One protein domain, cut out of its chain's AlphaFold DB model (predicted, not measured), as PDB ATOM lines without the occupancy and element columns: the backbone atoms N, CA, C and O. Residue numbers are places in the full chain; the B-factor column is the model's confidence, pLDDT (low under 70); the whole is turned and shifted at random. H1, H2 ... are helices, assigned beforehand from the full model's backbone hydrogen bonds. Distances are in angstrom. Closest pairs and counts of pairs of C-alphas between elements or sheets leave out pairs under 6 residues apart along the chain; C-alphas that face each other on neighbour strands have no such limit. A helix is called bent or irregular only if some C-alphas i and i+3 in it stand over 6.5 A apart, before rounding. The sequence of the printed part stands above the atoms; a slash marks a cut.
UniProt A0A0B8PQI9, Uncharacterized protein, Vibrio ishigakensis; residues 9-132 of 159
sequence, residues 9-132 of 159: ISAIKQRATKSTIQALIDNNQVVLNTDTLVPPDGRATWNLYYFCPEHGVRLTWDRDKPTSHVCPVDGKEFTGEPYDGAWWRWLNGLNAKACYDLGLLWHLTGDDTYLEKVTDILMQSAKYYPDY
ATOM      1  N   ILE A   9     168.820  91.209 154.347       88.94
ATOM      2  CA  ILE A   9     167.472  90.625 154.280       88.94
ATOM      3  C   ILE A   9     167.327  89.479 155.284       88.94
ATOM      4  O   ILE A   9     166.319  89.408 155.986       88.94
ATOM      5  N   SER A  10     168.325  88.600 155.401       90.19
ATOM      6  CA  SER A  10     168.309  87.516 156.389       90.19
ATOM      7  C   SER A  10     168.219  88.054 157.823       90.19
ATOM      8  O   SER A  10     167.376  87.611 158.606       90.19
ATOM      9  N   ALA A  11     169.005  89.083 158.155       92.75
ATOM     10  CA  ALA A  11     168.953  89.735 159.463       92.75
ATOM     11  C   ALA A  11     167.602  90.427 159.729       92.75
ATOM     12  O   ALA A  11     167.082  90.366 160.846       92.75
ATOM     13  N   ILE A  12     167.007  91.058 158.713       91.12
ATOM     14  CA  ILE A  12     165.674  91.670 158.801       91.12
ATOM     15  C   ILE A  12     164.616  90.595 159.070       91.12
ATOM     16  O   ILE A  12     163.820  90.758 159.992       91.12
ATOM     17  N   LYS A  13     164.642  89.470 158.341       90.81
ATOM     18  CA  LYS A  13     163.723  88.340 158.560       90.81
ATOM     19  C   LYS A  13     163.801  87.804 159.988       90.81
ATOM     20  O   LYS A  13     162.769  87.536 160.589       90.81
ATOM     21  N   GLN A  14     165.004  87.701 160.556       91.62
ATOM     22  CA  GLN A  14     165.197  87.237 161.937       91.62
ATOM     23  C   GLN A  14     164.635  88.203 162.990       91.62
ATOM     24  O   GLN A  14     164.258  87.775 164.078       91.62
ATOM     25  N   ARG A  15     164.596  89.506 162.690       92.69
ATOM     26  CA  ARG A  15     164.094  90.549 163.601       92.69
ATOM     27  C   ARG A  15     162.625  90.893 163.377       92.69
ATOM     28  O   ARG A  15     162.027  91.550 164.228       92.69
ATOM     29  N   ALA A  16     162.053  90.497 162.243       92.69
ATOM     30  CA  ALA A  16     160.663  90.757 161.917       92.69
ATOM     31  C   ALA A  16     159.750  90.074 162.940       92.69
ATOM     32  O   ALA A  16     159.763  88.857 163.117       92.69
ATOM     33  N   THR A  17     158.945  90.874 163.627       95.06
ATOM     34  CA  THR A  17     157.950  90.371 164.569       95.06
ATOM     35  C   THR A  17     156.606  90.215 163.871       95.06
ATOM     36  O   THR A  17     156.307  90.893 162.884       95.06
ATOM     37  N   LYS A  18     155.735  89.375 164.444       94.56
ATOM     38  CA  LYS A  18     154.338  89.264 163.998       94.56
ATOM     39  C   LYS A  18     153.629  90.623 163.991       94.56
ATOM     40  O   LYS A  18     152.861  90.890 163.078       94.56
ATOM     41  N   SER A  19     153.913  91.490 164.965       96.56
ATOM     42  CA  SER A  19     153.307  92.825 165.044       96.56
ATOM     43  C   SER A  19     153.752  93.744 163.907       96.56
ATOM     44  O   SER A  19     152.930  94.480 163.375       96.56
ATOM     45  N   THR A  20     155.025  93.696 163.503       94.75
ATOM     46  CA  THR A  20     155.525  94.494 162.373       94.75
ATOM     47  C   THR A  20     154.921  94.018 161.055       94.75
ATOM     48  O   THR A  20     154.501  94.840 160.247       94.75
ATOM     49  N   ILE A  21     154.822  92.700 160.857       96.56
ATOM     50  CA  ILE A  21     154.163  92.115 159.679       96.56
ATOM     51  C   ILE A  21     152.685  92.516 159.650       96.56
ATOM     52  O   ILE A  21     152.208  93.005 158.630       96.56
ATOM     53  N   GLN A  22     151.979  92.392 160.777       97.75
ATOM     54  CA  GLN A  22     150.571  92.773 160.861       97.75
ATOM     55  C   GLN A  22     150.365  94.263 160.577       97.75
ATOM     56  O   GLN A  22     149.478  94.613 159.814       97.75
ATOM     57  N   ALA A  23     151.226  95.139 161.100       96.94
ATOM     58  CA  ALA A  23     151.147  96.568 160.813       96.94
ATOM     59  C   ALA A  23     151.336  96.879 159.315       96.94
ATOM     60  O   ALA A  23     150.660  97.756 158.782       96.94
ATOM     61  N   LEU A  24     152.232  96.169 158.616       96.81
ATOM     62  CA  LEU A  24     152.380  96.305 157.161       96.81
ATOM     63  C   LEU A  24     151.112  95.853 156.426       96.81
ATOM     64  O   LEU A  24     150.679  96.543 155.506       96.81
ATOM     65  N   ILE A  25     150.495  94.749 156.846       97.81
ATOM     66  CA  ILE A  25     149.234  94.257 156.274       97.81
ATOM     67  C   ILE A  25     148.107  95.275 156.508       97.81
ATOM     68  O   ILE A  25     147.443  95.692 155.560       97.81
ATOM     69  N   ASP A  26     147.941  95.744 157.746       97.69
ATOM     70  CA  ASP A  26     146.894  96.690 158.149       97.69
ATOM     71  C   ASP A  26     146.999  98.018 157.387       97.69
ATOM     72  O   ASP A  26     146.001  98.551 156.902       97.69
ATOM     73  N   ASN A  27     148.225  98.509 157.183       96.44
ATOM     74  CA  ASN A  27     148.490  99.720 156.406       96.44
ATOM     75  C   ASN A  27     148.161  99.589 154.908       96.44
ATOM     76  O   ASN A  27     148.133 100.605 154.212       96.44
ATOM     77  N   ASN A  28     147.944  98.370 154.405       97.69
ATOM     78  CA  ASN A  28     147.732  98.083 152.986       97.69
ATOM     79  C   ASN A  28     146.389  97.396 152.692       97.69
ATOM     80  O   ASN A  28     146.142  97.025 151.547       97.69
ATOM     81  N   GLN A  29     145.485  97.294 153.676       96.75
ATOM     82  CA  GLN A  29     144.172  96.641 153.526       96.75
ATOM     83  C   GLN A  29     143.365  97.184 152.341       96.75
ATOM     84  O   GLN A  29     142.751  96.412 151.612       96.75
ATOM     85  N   VAL A  30     143.403  98.500 152.101       95.69
ATOM     86  CA  VAL A  30     142.699  99.118 150.964       95.69
ATOM     87  C   VAL A  30     143.202  98.563 149.629       95.69
ATOM     88  O   VAL A  30     142.396  98.273 148.753       95.69
ATOM     89  N   VAL A  31     144.515  98.382 149.460       96.56
ATOM     90  CA  VAL A  31     145.105  97.876 148.206       96.56
ATOM     91  C   VAL A  31     144.958  96.358 148.089       96.56
ATOM     92  O   VAL A  31     144.711  95.841 147.000       96.56
ATOM     93  N   LEU A  32     145.081  95.638 149.204       97.12
ATOM     94  CA  LEU A  32     144.954  94.181 149.232       97.12
ATOM     95  C   LEU A  32     143.524  93.722 148.928       97.12
ATOM     96  O   LEU A  32     143.342  92.811 148.125       97.12
ATOM     97  N   ASN A  33     142.522  94.390 149.502       96.56
ATOM     98  CA  ASN A  33     141.123  93.952 149.450       96.56
ATOM     99  C   ASN A  33     140.313  94.568 148.306       96.56
ATOM    100  O   ASN A  33     139.094  94.418 148.275       96.56
ATOM    101  N   THR A  34     140.955  95.291 147.389       96.38
ATOM    102  CA  THR A  34     140.277  95.880 146.232       96.38
ATOM    103  C   THR A  34     140.982  95.520 144.938       96.38
ATOM    104  O   THR A  34     142.173  95.186 144.925       96.38
ATOM    105  N   ASP A  35     140.237  95.591 143.838       96.75
ATOM    106  CA  ASP A  35     140.811  95.440 142.509       96.75
ATOM    107  C   ASP A  35     141.877  96.508 142.272       96.75
ATOM    108  O   ASP A  35     141.775  97.651 142.739       96.75
ATOM    109  N   THR A  36     142.914  96.131 141.535       96.94
ATOM    110  CA  THR A  36     143.980  97.055 141.180       96.94
ATOM    111  C   THR A  36     143.413  98.179 140.329       96.94
ATOM    112  O   THR A  36     142.834  97.954 139.268       96.94
ATOM    113  N   LEU A  37     143.601  99.406 140.807       97.00
ATOM    114  CA  LEU A  37     143.200 100.616 140.112       97.00
ATOM    115  C   LEU A  37     144.405 101.536 140.007       97.00
ATOM    116  O   LEU A  37     144.930 102.020 141.010       97.00
ATOM    117  N   VAL A  38     144.819 101.795 138.776       96.50
ATOM    118  CA  VAL A  38     145.815 102.805 138.422       96.50
ATOM    119  C   VAL A  38     145.154 103.834 137.497       96.50
ATOM    120  O   VAL A  38     144.163 103.501 136.840       96.50
ATOM    121  N   PRO A  39     145.645 105.081 137.422       94.69
ATOM    122  CA  PRO A  39     145.087 106.048 136.491       94.69
ATOM    123  C   PRO A  39     145.256 105.546 135.046       94.69
ATOM    124  O   PRO A  39     146.344 105.103 134.675       94.69
ATOM    125  N   PRO A  40     144.221 105.612 134.201       95.44
ATOM    126  CA  PRO A  40     144.357 105.238 132.796       95.44
ATOM    127  C   PRO A  40     145.040 106.330 131.951       95.44
ATOM    128  O   PRO A  40     145.415 106.069 130.816       95.44
ATOM    129  N   ASP A  41     145.220 107.538 132.495       95.62
ATOM    130  CA  ASP A  41     145.829 108.703 131.841       95.62
ATOM    131  C   ASP A  41     146.509 109.641 132.873       95.62
ATOM    132  O   ASP A  41     146.592 109.337 134.068       95.62
ATOM    133  N   GLY A  42     146.984 110.806 132.419       93.06
ATOM    134  CA  GLY A  42     147.637 111.832 133.237       93.06
ATOM    135  C   GLY A  42     146.704 112.704 134.098       93.06
ATOM    136  O   GLY A  42     147.000 113.877 134.277       93.06
ATOM    137  N   ARG A  43     145.589 112.185 134.630       95.00
ATOM    138  CA  ARG A  43     144.598 112.964 135.418       95.00
ATOM    139  C   ARG A  43     145.017 113.394 136.832       95.00
ATOM    140  O   ARG A  43     144.309 114.156 137.479       95.00
ATOM    141  N   ALA A  44     146.118 112.879 137.377       95.44
ATOM    142  CA  ALA A  44     146.473 113.112 138.780       95.44
ATOM    143  C   ALA A  44     147.113 114.493 139.022       95.44
ATOM    144  O   ALA A  44     148.258 114.729 138.646       95.44
ATOM    145  N   THR A  45     146.436 115.383 139.751       93.81
ATOM    146  CA  THR A  45     146.906 116.763 139.969       93.81
ATOM    147  C   THR A  45     147.735 116.956 141.256       93.81
ATOM    148  O   THR A  45     148.327 116.021 141.806       93.81
ATOM    149  N   TRP A  46     147.867 118.195 141.732       92.44
ATOM    150  CA  TRP A  46     148.597 118.540 142.947       92.44
ATOM    151  C   TRP A  46     147.854 118.086 144.206       92.44
ATOM    152  O   TRP A  46     146.662 118.322 144.371       92.44
ATOM    153  N   ASN A  47     148.572 117.478 145.150       90.56
ATOM    154  CA  ASN A  47     147.967 116.926 146.363       90.56
ATOM    155  C   ASN A  47     147.397 117.997 147.308       90.56
ATOM    156  O   ASN A  47     146.514 117.683 148.103       90.56
ATOM    157  N   LEU A  48     147.903 119.236 147.258       91.75
ATOM    158  CA  LEU A  48     147.418 120.320 148.122       91.75
ATOM    159  C   LEU A  48     146.045 120.859 147.709       91.75
ATOM    160  O   LEU A  48     145.432 121.583 148.484       91.75
ATOM    161  N   TYR A  49     145.518 120.449 146.555       95.19
ATOM    162  CA  TYR A  49     144.131 120.731 146.200       95.19
ATOM    163  C   TYR A  49     143.117 119.874 146.975       95.19
ATOM    164  O   TYR A  49     141.940 120.210 147.008       95.19
ATOM    165  N   TYR A  50     143.549 118.809 147.665       97.19
ATOM    166  CA  TYR A  50     142.656 117.920 148.422       97.19
ATOM    167  C   TYR A  50     142.354 118.414 149.852       97.19
ATOM    168  O   TYR A  50     142.402 117.651 150.822       97.19
ATOM    169  N   PHE A  51     142.088 119.711 149.998       97.88
ATOM    170  CA  PHE A  51     141.806 120.364 151.276       97.88
ATOM    171  C   PHE A  51     140.552 121.235 151.169       97.88
ATOM    172  O   PHE A  51     140.296 121.863 150.143       97.88
ATOM    173  N   CYS A  52     139.767 121.273 152.244       97.94
ATOM    174  CA  CYS A  52     138.611 122.150 152.352       97.94
ATOM    175  C   CYS A  52     139.084 123.615 152.366       97.94
ATOM    176  O   CYS A  52     139.879 123.969 153.240       97.94
ATOM    177  N   PRO A  53     138.591 124.479 151.460       96.88
ATOM    178  CA  PRO A  53     138.998 125.882 151.405       96.88
ATOM    179  C   PRO A  53     138.526 126.690 152.620       96.88
ATOM    180  O   PRO A  53     139.181 127.657 152.988       96.88
ATOM    181  N   GLU A  54     137.426 126.283 153.258       97.31
ATOM    182  CA  GLU A  54     136.862 126.984 154.420       97.31
ATOM    183  C   GLU A  54     137.582 126.604 155.721       97.31
ATOM    184  O   GLU A  54     137.898 127.454 156.548       97.31
ATOM    185  N   HIS A  55     137.857 125.307 155.906       98.12
ATOM    186  CA  HIS A  55     138.345 124.759 157.174       98.12
ATOM    187  C   HIS A  55     139.843 124.423 157.174       98.12
ATOM    188  O   HIS A  55     140.400 124.124 158.227       98.12
ATOM    189  N   GLY A  56     140.501 124.396 156.011       96.94
ATOM    190  CA  GLY A  56     141.921 124.041 155.889       96.94
ATOM    191  C   GLY A  56     142.254 122.583 156.240       96.94
ATOM    192  O   GLY A  56     143.426 122.226 156.345       96.94
ATOM    193  N   VAL A  57     141.247 121.723 156.423       97.75
ATOM    194  CA  VAL A  57     141.418 120.288 156.705       97.75
ATOM    195  C   VAL A  57     141.418 119.472 155.418       97.75
ATOM    196  O   VAL A  57     140.802 119.857 154.426       97.75
ATOM    197  N   ARG A  58     142.087 118.317 155.426       97.69
ATOM    198  CA  ARG A  58     142.052 117.385 154.292       97.69
ATOM    199  C   ARG A  58     140.624 116.869 154.083       97.69
ATOM    200  O   ARG A  58     139.946 116.530 155.051       97.69
ATOM    201  N   LEU A  59     140.189 116.795 152.826       98.44
ATOM    202  CA  LEU A  59     138.905 116.185 152.476       98.44
ATOM    203  C   LEU A  59     138.945 114.677 152.745       98.44
ATOM    204  O   LEU A  59     139.999 114.045 152.657       98.44
ATOM    205  N   THR A  60     137.802 114.084 153.066       97.75
ATOM    206  CA  THR A  60     137.705 112.636 153.255       97.75
ATOM    207  C   THR A  60     138.055 111.944 151.941       97.75
ATOM    208  O   THR A  60     137.470 112.233 150.895       97.75
ATOM    209  N   TRP A  61     139.055 111.066 151.974       97.00
ATOM    210  CA  TRP A  61     139.391 110.222 150.834       97.00
ATOM    211  C   TRP A  61     138.647 108.901 150.968       97.00
ATOM    212  O   TRP A  61     138.815 108.191 151.957       97.00
ATOM    213  N   ASP A  62     137.829 108.594 149.971       96.38
ATOM    214  CA  ASP A  62     137.067 107.358 149.871       96.38
ATOM    215  C   ASP A  62     137.380 106.731 148.512       96.38
ATOM    216  O   ASP A  62     137.253 107.384 147.470       96.38
ATOM    217  N   ARG A  63     137.845 105.479 148.530       95.50
ATOM    218  CA  ARG A  63     138.304 104.767 147.336       95.50
ATOM    219  C   ARG A  63     137.175 104.571 146.314       95.50
ATOM    220  O   ARG A  63     137.435 104.503 145.114       95.50
ATOM    221  N   ASP A  64     135.937 104.484 146.780       96.19
ATOM    222  CA  ASP A  64     134.788 104.171 145.930       96.19
ATOM    223  C   ASP A  64     134.050 105.437 145.472       96.19
ATOM    224  O   ASP A  64     133.083 105.366 144.712       96.19
ATOM    225  N   LYS A  65     134.532 106.618 145.888       96.94
ATOM    226  CA  LYS A  65     133.959 107.928 145.556       96.94
ATOM    227  C   LYS A  65     135.006 108.871 144.950       96.94
ATOM    228  O   LYS A  65     135.350 109.886 145.558       96.94
ATOM    229  N   PRO A  66     135.503 108.583 143.735       96.81
ATOM    230  CA  PRO A  66     136.558 109.373 143.102       96.81
ATOM    231  C   PRO A  66     136.144 110.797 142.700       96.81
ATOM    232  O   PRO A  66     137.014 111.562 142.303       96.81
ATOM    233  N   THR A  67     134.856 111.141 142.793       97.75
ATOM    234  CA  THR A  67     134.295 112.443 142.386       97.75
ATOM    235  C   THR A  67     133.507 113.141 143.500       97.75
ATOM    236  O   THR A  67     132.762 114.078 143.226       97.75
ATOM    237  N   SER A  68     133.580 112.639 144.739       98.06
ATOM    238  CA  SER A  68     132.811 113.133 145.892       98.06
ATOM    239  C   SER A  68     133.748 113.296 147.084       98.06
ATOM    240  O   SER A  68     134.124 112.317 147.738       98.06
ATOM    241  N   HIS A  69     134.101 114.538 147.403       98.00
ATOM    242  CA  HIS A  69     135.142 114.846 148.379       98.00
ATOM    243  C   HIS A  69     134.557 115.653 149.530       98.00
ATOM    244  O   HIS A  69     134.286 116.843 149.404       98.00
ATOM    245  N   VAL A  70     134.336 114.992 150.663       98.38
ATOM    246  CA  VAL A  70     133.554 115.560 151.768       98.38
ATOM    247  C   VAL A  70     134.465 116.162 152.826       98.38
ATOM    248  O   VAL A  70     135.369 115.499 153.343       98.38
ATOM    249  N   CYS A  71     134.205 117.416 153.186       98.50
ATOM    250  CA  CYS A  71     134.832 118.042 154.339       98.50
ATOM    251  C   CYS A  71     134.356 117.358 155.633       98.50
ATOM    252  O   CYS A  71     133.152 117.297 155.888       98.50
ATOM    253  N   PRO A  72     135.271 116.867 156.486       98.19
ATOM    254  CA  PRO A  72     134.897 116.152 157.705       98.19
ATOM    255  C   PRO A  72     134.327 117.055 158.813       98.19
ATOM    256  O   PRO A  72     133.877 116.540 159.830       98.19
ATOM    257  N   VAL A  73     134.373 118.384 158.656       98.44
ATOM    258  CA  VAL A  73     133.913 119.344 159.677       98.44
ATOM    259  C   VAL A  73     132.432 119.682 159.512       98.44
ATOM    260  O   VAL A  73     131.686 119.650 160.485       98.44
ATOM    261  N   ASP A  74     132.008 120.003 158.292       98.00
ATOM    262  CA  ASP A  74     130.665 120.512 157.981       98.00
ATOM    263  C   ASP A  74     129.890 119.628 156.990       98.00
ATOM    264  O   ASP A  74     128.732 119.909 156.689       98.00
ATOM    265  N   GLY A  75     130.509 118.562 156.472       97.94
ATOM    266  CA  GLY A  75     129.897 117.668 155.492       97.94
ATOM    267  C   GLY A  75     129.774 118.260 154.086       97.94
ATOM    268  O   GLY A  75     129.154 117.631 153.230       97.94
ATOM    269  N   LYS A  76     130.353 119.440 153.816       98.25
ATOM    270  CA  LYS A  76     130.304 120.058 152.486       98.25
ATOM    271  C   LYS A  76     131.027 119.178 151.469       98.25
ATOM    272  O   LYS A  76     132.177 118.785 151.679       98.25
ATOM    273  N   GLU A  77     130.344 118.887 150.369       98.38
ATOM    274  CA  GLU A  77     130.865 118.091 149.263       98.38
ATOM    275  C   GLU A  77     131.522 118.987 148.209       98.38
ATOM    276  O   GLU A  77     131.002 120.045 147.846       98.38
ATOM    277  N   PHE A  78     132.675 118.542 147.723       98.31
ATOM    278  CA  PHE A  78     133.406 119.134 146.613       98.31
ATOM    279  C   PHE A  78     133.528 118.093 145.496       98.31
ATOM    280  O   PHE A  78     133.784 116.920 145.773       98.31
ATOM    281  N   THR A  79     133.350 118.521 144.249       98.12
ATOM    282  CA  THR A  79     133.318 117.655 143.060       98.12
ATOM    283  C   THR A  79     134.051 118.323 141.900       98.12
ATOM    284  O   THR A  79     134.003 119.551 141.788       98.12
ATOM    285  N   GLY A  80     134.633 117.543 140.992       98.06
ATOM    286  CA  GLY A  80     135.324 118.055 139.813       98.06
ATOM    287  C   GLY A  80     136.742 118.533 140.120       98.06
ATOM    288  O   GLY A  80     137.244 118.440 141.243       98.06
ATOM    289  N   GLU A  81     137.415 119.075 139.107       96.00
ATOM    290  CA  GLU A  81     138.760 119.619 139.282       96.00
ATOM    291  C   GLU A  81     138.754 120.874 140.178       96.00
ATOM    292  O   GLU A  81     137.863 121.720 140.060       96.00
ATOM    293  N   PRO A  82     139.754 121.036 141.064       95.38
ATOM    294  CA  PRO A  82     140.984 120.240 141.158       95.38
ATOM    295  C   PRO A  82     140.907 119.023 142.107       95.38
ATOM    296  O   PRO A  82     141.930 118.400 142.401       95.38
ATOM    297  N   TYR A  83     139.731 118.717 142.661       98.12
ATOM    298  CA  TYR A  83     139.570 117.711 143.712       98.12
ATOM    299  C   TYR A  83     139.661 116.281 143.169       98.12
ATOM    300  O   TYR A  83     140.398 115.473 143.743       98.12
ATOM    301  N   ASP A  84     139.011 116.008 142.034       97.94
ATOM    302  CA  ASP A  84     139.035 114.704 141.362       97.94
ATOM    303  C   ASP A  84     140.482 114.291 141.028       97.94
ATOM    304  O   ASP A  84     140.961 113.230 141.439       97.94
ATOM    305  N   GLY A  85     141.256 115.151 140.358       96.94
ATOM    306  CA  GLY A  85     142.661 114.864 140.076       96.94
ATOM    307  C   GLY A  85     143.521 114.723 141.342       96.94
ATOM    308  O   GLY A  85     144.477 113.939 141.366       96.94
ATOM    309  N   ALA A  86     143.207 115.434 142.428       96.69
ATOM    310  CA  ALA A  86     143.942 115.313 143.686       96.69
ATOM    311  C   ALA A  86     143.612 114.002 144.429       96.69
ATOM    312  O   ALA A  86     144.485 113.434 145.096       96.69
ATOM    313  N   TRP A  87     142.409 113.456 144.232       98.00
ATOM    314  CA  TRP A  87     142.055 112.093 144.629       98.00
ATOM    315  C   TRP A  87     142.908 111.058 143.882       98.00
ATOM    316  O   TRP A  87     143.480 110.161 144.511       98.00
ATOM    317  N   TRP A  88     143.102 111.222 142.567       97.62
ATOM    318  CA  TRP A  88     143.977 110.344 141.773       97.62
ATOM    319  C   TRP A  88     145.441 110.434 142.210       97.62
ATOM    320  O   TRP A  88     146.142 109.423 142.289       97.62
ATOM    321  N   ARG A  89     145.905 111.632 142.579       95.38
ATOM    322  CA  ARG A  89     147.233 111.835 143.175       95.38
ATOM    323  C   ARG A  89     147.403 111.075 144.490       95.38
ATOM    324  O   ARG A  89     148.511 110.603 144.774       95.38
ATOM    325  N   TRP A  90     146.350 110.974 145.298       95.69
ATOM    326  CA  TRP A  90     146.365 110.174 146.520       95.69
ATOM    327  C   TRP A  90     146.461 108.683 146.204       95.69
ATOM    328  O   TRP A  90     147.360 108.020 146.719       95.69
ATOM    329  N   LEU A  91     145.613 108.181 145.300       96.75
ATOM    330  CA  LEU A  91     145.636 106.786 144.856       96.75
ATOM    331  C   LEU A  91     147.009 106.382 144.293       96.75
ATOM    332  O   LEU A  91     147.543 105.343 144.668       96.75
ATOM    333  N   ASN A  92     147.639 107.231 143.475       95.75
ATOM    334  CA  ASN A  92     149.007 106.997 142.997       95.75
ATOM    335  C   ASN A  92     150.017 106.863 144.141       95.75
ATOM    336  O   ASN A  92     150.899 106.005 144.097       95.75
ATOM    337  N   GLY A  93     149.898 107.705 145.171       93.81
ATOM    338  CA  GLY A  93     150.730 107.608 146.370       93.81
ATOM    339  C   GLY A  93     150.487 106.314 147.148       93.81
ATOM    340  O   GLY A  93     151.447 105.695 147.604       93.81
ATOM    341  N   LEU A  94     149.225 105.892 147.256       95.38
ATOM    342  CA  LEU A  94     148.829 104.645 147.906       95.38
ATOM    343  C   LEU A  94     149.416 103.431 147.173       95.38
ATOM    344  O   LEU A  94     150.068 102.609 147.807       95.38
ATOM    345  N   ASN A  95     149.277 103.371 145.846       97.19
ATOM    346  CA  ASN A  95     149.842 102.304 145.018       97.19
ATOM    347  C   ASN A  95     151.371 102.254 145.108       97.19
ATOM    348  O   ASN A  95     151.941 101.183 145.287       97.19
ATOM    349  N   ALA A  96     152.051 103.404 145.036       94.81
ATOM    350  CA  ALA A  96     153.508 103.456 145.144       94.81
ATOM    351  C   ALA A  96     154.006 102.959 146.513       94.81
ATOM    352  O   ALA A  96     154.960 102.182 146.579       94.81
ATOM    353  N   LYS A  97     153.343 103.372 147.602       95.81
ATOM    354  CA  LYS A  97     153.653 102.894 148.955       95.81
ATOM    355  C   LYS A  97     153.366 101.399 149.098       95.81
ATOM    356  O   LYS A  97     154.194 100.680 149.650       95.81
ATOM    357  N   ALA A  98     152.237 100.930 148.572       97.25
ATOM    358  CA  ALA A  98     151.875  99.521 148.619       97.25
ATOM    359  C   ALA A  98     152.871  98.655 147.847       97.25
ATOM    360  O   ALA A  98     153.305  97.642 148.377       97.25
ATOM    361  N   CYS A  99     153.332  99.068 146.662       97.38
ATOM    362  CA  CYS A  99     154.360  98.318 145.935       97.38
ATOM    363  C   CYS A  99     155.619  98.064 146.781       97.38
ATOM    364  O   CYS A  99     156.189  96.975 146.734       97.38
ATOM    365  N   TYR A 100     156.026  99.050 147.582       95.06
ATOM    366  CA  TYR A 100     157.148  98.911 148.506       95.06
ATOM    367  C   TYR A 100     156.826  97.969 149.679       95.06
ATOM    368  O   TYR A 100     157.550  96.999 149.910       95.06
ATOM    369  N   ASP A 101     155.734  98.227 150.402       96.75
ATOM    370  CA  ASP A 101     155.374  97.458 151.599       96.75
ATOM    371  C   ASP A 101     155.039  95.996 151.275       96.75
ATOM    372  O   ASP A 101     155.451  95.089 151.997       96.75
ATOM    373  N   LEU A 102     154.310  95.757 150.183       97.88
ATOM    374  CA  LEU A 102     153.939  94.420 149.732       97.88
ATOM    375  C   LEU A 102     155.161  93.654 149.205       97.88
ATOM    376  O   LEU A 102     155.302  92.468 149.490       97.88
ATOM    377  N   GLY A 103     156.099  94.325 148.527       95.44
ATOM    378  CA  GLY A 103     157.382  93.716 148.165       95.44
ATOM    379  C   GLY A 103     158.179  93.266 149.396       95.44
ATOM    380  O   GLY A 103     158.740  92.168 149.418       95.44
ATOM    381  N   LEU A 104     158.173  94.071 150.464       94.12
ATOM    382  CA  LEU A 104     158.774  93.690 151.742       94.12
ATOM    383  C   LEU A 104     158.020  92.525 152.403       94.12
ATOM    384  O   LEU A 104     158.661  91.590 152.883       94.12
ATOM    385  N   LEU A 105     156.685  92.547 152.413       96.56
ATOM    386  CA  LEU A 105     155.863  91.457 152.948       96.56
ATOM    387  C   LEU A 105     156.122  90.138 152.223       96.56
ATOM    388  O   LEU A 105     156.321  89.125 152.894       96.56
ATOM    389  N   TRP A 106     156.203  90.144 150.893       96.38
ATOM    390  CA  TRP A 106     156.577  88.966 150.110       96.38
ATOM    391  C   TRP A 106     157.943  88.430 150.539       96.38
ATOM    392  O   TRP A 106     158.072  87.255 150.876       96.38
ATOM    393  N   HIS A 107     158.957  89.293 150.648       92.50
ATOM    394  CA  HIS A 107     160.270  88.861 151.122       92.50
ATOM    395  C   HIS A 107     160.230  88.286 152.543       92.50
ATOM    396  O   HIS A 107     160.907  87.291 152.802       92.50
ATOM    397  N   LEU A 108     159.475  88.889 153.464       93.06
ATOM    398  CA  LEU A 108     159.394  88.469 154.867       93.06
ATOM    399  C   LEU A 108     158.616  87.165 155.067       93.06
ATOM    400  O   LEU A 108     158.982  86.374 155.934       93.06
ATOM    401  N   THR A 109     157.550  86.960 154.298       94.00
ATOM    402  CA  THR A 109     156.565  85.892 154.533       94.00
ATOM    403  C   THR A 109     156.645  84.754 153.520       94.00
ATOM    404  O   THR A 109     156.315  83.624 153.864       94.00
ATOM    405  N   GLY A 110     157.108  85.032 152.297       94.38
ATOM    406  CA  GLY A 110     157.050  84.103 151.169       94.38
ATOM    407  C   GLY A 110     155.647  83.910 150.585       94.38
ATOM    408  O   GLY A 110     155.459  82.980 149.813       94.38
ATOM    409  N   ASP A 111     154.667  84.736 150.963       97.12
ATOM    410  CA  ASP A 111     153.302  84.665 150.434       97.12
ATOM    411  C   ASP A 111     153.207  85.397 149.088       97.12
ATOM    412  O   ASP A 111     153.370  86.622 149.010       97.12
ATOM    413  N   ASP A 112     152.951  84.635 148.024       98.00
ATOM    414  CA  ASP A 112     152.913  85.134 146.650       98.00
ATOM    415  C   ASP A 112     151.742  86.091 146.382       98.00
ATOM    416  O   ASP A 112     151.837  86.897 145.459       98.00
ATOM    417  N   THR A 113     150.711  86.130 147.235       97.50
ATOM    418  CA  THR A 113     149.601  87.100 147.121       97.50
ATOM    419  C   THR A 113     150.116  88.542 147.066       97.50
ATOM    420  O   THR A 113     149.606  89.392 146.328       97.50
ATOM    421  N   TYR A 114     151.167  88.839 147.836       98.25
ATOM    422  CA  TYR A 114     151.789  90.159 147.842       98.25
ATOM    423  C   TYR A 114     152.543  90.441 146.540       98.25
ATOM    424  O   TYR A 114     152.425  91.537 145.991       98.25
ATOM    425  N   LEU A 115     153.281  89.455 146.017       97.75
ATOM    426  CA  LEU A 115     153.993  89.569 144.743       97.75
ATOM    427  C   LEU A 115     153.021  89.763 143.574       97.75
ATOM    428  O   LEU A 115     153.253  90.619 142.717       97.75
ATOM    429  N   GLU A 116     151.933  88.999 143.544       98.25
ATOM    430  CA  GLU A 116     150.889  89.089 142.526       98.25
ATOM    431  C   GLU A 116     150.267  90.488 142.492       98.25
ATOM    432  O   GLU A 116     150.202  91.107 141.429       98.25
ATOM    433  N   LYS A 117     149.899  91.043 143.657       98.38
ATOM    434  CA  LYS A 117     149.337  92.400 143.746       98.38
ATOM    435  C   LYS A 117     150.327  93.471 143.273       98.38
ATOM    436  O   LYS A 117     149.940  94.367 142.523       98.38
ATOM    437  N   VAL A 118     151.603  93.383 143.667       98.31
ATOM    438  CA  VAL A 118     152.662  94.299 143.189       98.31
ATOM    439  C   VAL A 118     152.814  94.204 141.672       98.31
ATOM    440  O   VAL A 118     152.902  95.226 140.990       98.31
ATOM    441  N   THR A 119     152.825  92.982 141.142       98.25
ATOM    442  CA  THR A 119     152.977  92.716 139.709       98.25
ATOM    443  C   THR A 119     151.824  93.334 138.929       98.25
ATOM    444  O   THR A 119     152.064  94.033 137.948       98.25
ATOM    445  N   ASP A 120     150.588  93.163 139.392       98.25
ATOM    446  CA  ASP A 120     149.405  93.735 138.751       98.25
ATOM    447  C   ASP A 120     149.458  95.277 138.710       98.25
ATOM    448  O   ASP A 120     149.347  95.878 137.638       98.25
ATOM    449  N   ILE A 121     149.760  95.935 139.839       98.25
ATOM    450  CA  ILE A 121     149.904  97.404 139.897       98.25
ATOM    451  C   ILE A 121     150.970  97.898 138.913       98.25
ATOM    452  O   ILE A 121     150.742  98.861 138.169       98.25
ATOM    453  N   LEU A 122     152.146  97.263 138.900       97.88
ATOM    454  CA  LEU A 122     153.261  97.678 138.050       97.88
ATOM    455  C   LEU A 122     152.975  97.429 136.568       97.88
ATOM    456  O   LEU A 122     153.274  98.296 135.747       97.88
ATOM    457  N   MET A 123     152.365  96.296 136.218       98.31
ATOM    458  CA  MET A 123     152.040  95.960 134.831       98.31
ATOM    459  C   MET A 123     150.943  96.864 134.268       98.31
ATOM    460  O   MET A 123     151.070  97.345 133.140       98.31
ATOM    461  N   GLN A 124     149.905  97.177 135.050       97.81
ATOM    462  CA  GLN A 124     148.901  98.154 134.626       97.81
ATOM    463  C   GLN A 124     149.497  99.562 134.504       97.81
ATOM    464  O   GLN A 124     149.223 100.267 133.535       97.81
ATOM    465  N   SER A 125     150.362  99.963 135.438       96.31
ATOM    466  CA  SER A 125     151.065 101.249 135.343       96.31
ATOM    467  C   SER A 125     151.936 101.318 134.084       96.31
ATOM    468  O   SER A 125     151.898 102.311 133.363       96.31
ATOM    469  N   ALA A 126     152.685 100.253 133.779       97.06
ATOM    470  CA  ALA A 126     153.527 100.162 132.588       97.06
ATOM    471  C   ALA A 126     152.716 100.213 131.285       97.06
ATOM    472  O   ALA A 126     153.197 100.762 130.295       97.06
ATOM    473  N   LYS A 127     151.486  99.689 131.298       97.25
ATOM    474  CA  LYS A 127     150.554  99.767 130.171       97.25
ATOM    475  C   LYS A 127     150.136 101.209 129.860       97.25
ATOM    476  O   LYS A 127     150.149 101.575 128.695       97.25
ATOM    477  N   TYR A 128     149.762 102.010 130.864       97.00
ATOM    478  CA  TYR A 128     149.188 103.347 130.627       97.00
ATOM    479  C   TYR A 128     150.216 104.482 130.573       97.00
ATOM    480  O   TYR A 128     150.038 105.467 129.863       97.00
ATOM    481  N   TYR A 129     151.305 104.371 131.331       95.31
ATOM    482  CA  TYR A 129     152.250 105.470 131.525       95.31
ATOM    483  C   TYR A 129     152.912 106.037 130.252       95.31
ATOM    484  O   TYR A 129     153.173 107.247 130.235       95.31
ATOM    485  N   PRO A 130     153.227 105.244 129.202       96.12
ATOM    486  CA  PRO A 130     153.764 105.792 127.955       96.12
ATOM    487  C   PRO A 130     152.878 106.890 127.352       96.12
ATOM    488  O   PRO A 130     153.411 107.895 126.875       96.12
ATOM    489  N   ASP A 131     151.558 106.742 127.489       96.19
ATOM    490  CA  ASP A 131     150.544 107.630 126.918       96.19
ATOM    491  C   ASP A 131     150.195 108.817 127.829       96.19
ATOM    492  O   ASP A 131     149.438 109.705 127.442       96.19
ATOM    493  N   TYR A 132     150.757 108.885 129.041       95.56
ATOM    494  CA  TYR A 132     150.511 110.016 129.932       95.56
ATOM    495  C   TYR A 132     151.091 111.310 129.359       95.56
ATOM    496  O   TYR A 132     152.307 111.437 129.124       95.56
TER     497      TYR A 132
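Overview. This is residues 9 to 132 of the 159 residues of an uncharacterized protein of Vibrio ishigakensis (UniProt A0A0B8PQI9). A long helix, H4, is the spine: H5 folds back from its end as a V, H2 packs on residues 101 to 108 of H4, toward that same end, and residues 45 to 82 make a head of loops about the beginning of H4. The printed part has 124 residues, five named helices, H1 to H5 in order, and no named strand: all helix. It is only just loose, close to compact, with a radius of gyration of the C-alphas of 16.8 A and spans of 50 by 36 by 21 A.

Arrangement. The hub is H4, residues 83 to 109. With residues 95 to 106 alone it touches H5, residues 112 to 131, a helical hairpin at a steep tilt of 38 degrees, opposite ways; the closest C-alphas, of Leu 102 and Tyr 114, are 5.1 A apart. With residues 101 to 108 alone it touches H2, residues 18 to 26; the closest C-alphas, of Leu 24 and Asp 101, are 6.4 A apart. H3, residues 29 to 32, only just touches H4, residues 94 to 98 alone, with 3 pairs of C-alphas within 8 A, the closest Val 31 and Ala 98, 7.0 A. H1, residues 9 to 15, is close to H4 but not clearly touching. Every O i to N i+4 pair is within hydrogen-bond range in H1, H2 and H4, and 14 of 16 in H5; H3 is too short for one.

Along the chain. H4 runs 37.7 A from C-alpha 83 at (139.570, 117.711, 143.712). H5, 30.0 A, ends with C-alpha 131 at (150.544, 107.630, 126.918) and is irregular: C-alphas 127 and 130 are 7.2 A apart.

Size, cuts and confidence. The printed part has no cut. The link H3 to H4 is long, 50 residues. No printed residue is under 70 in pLDDT.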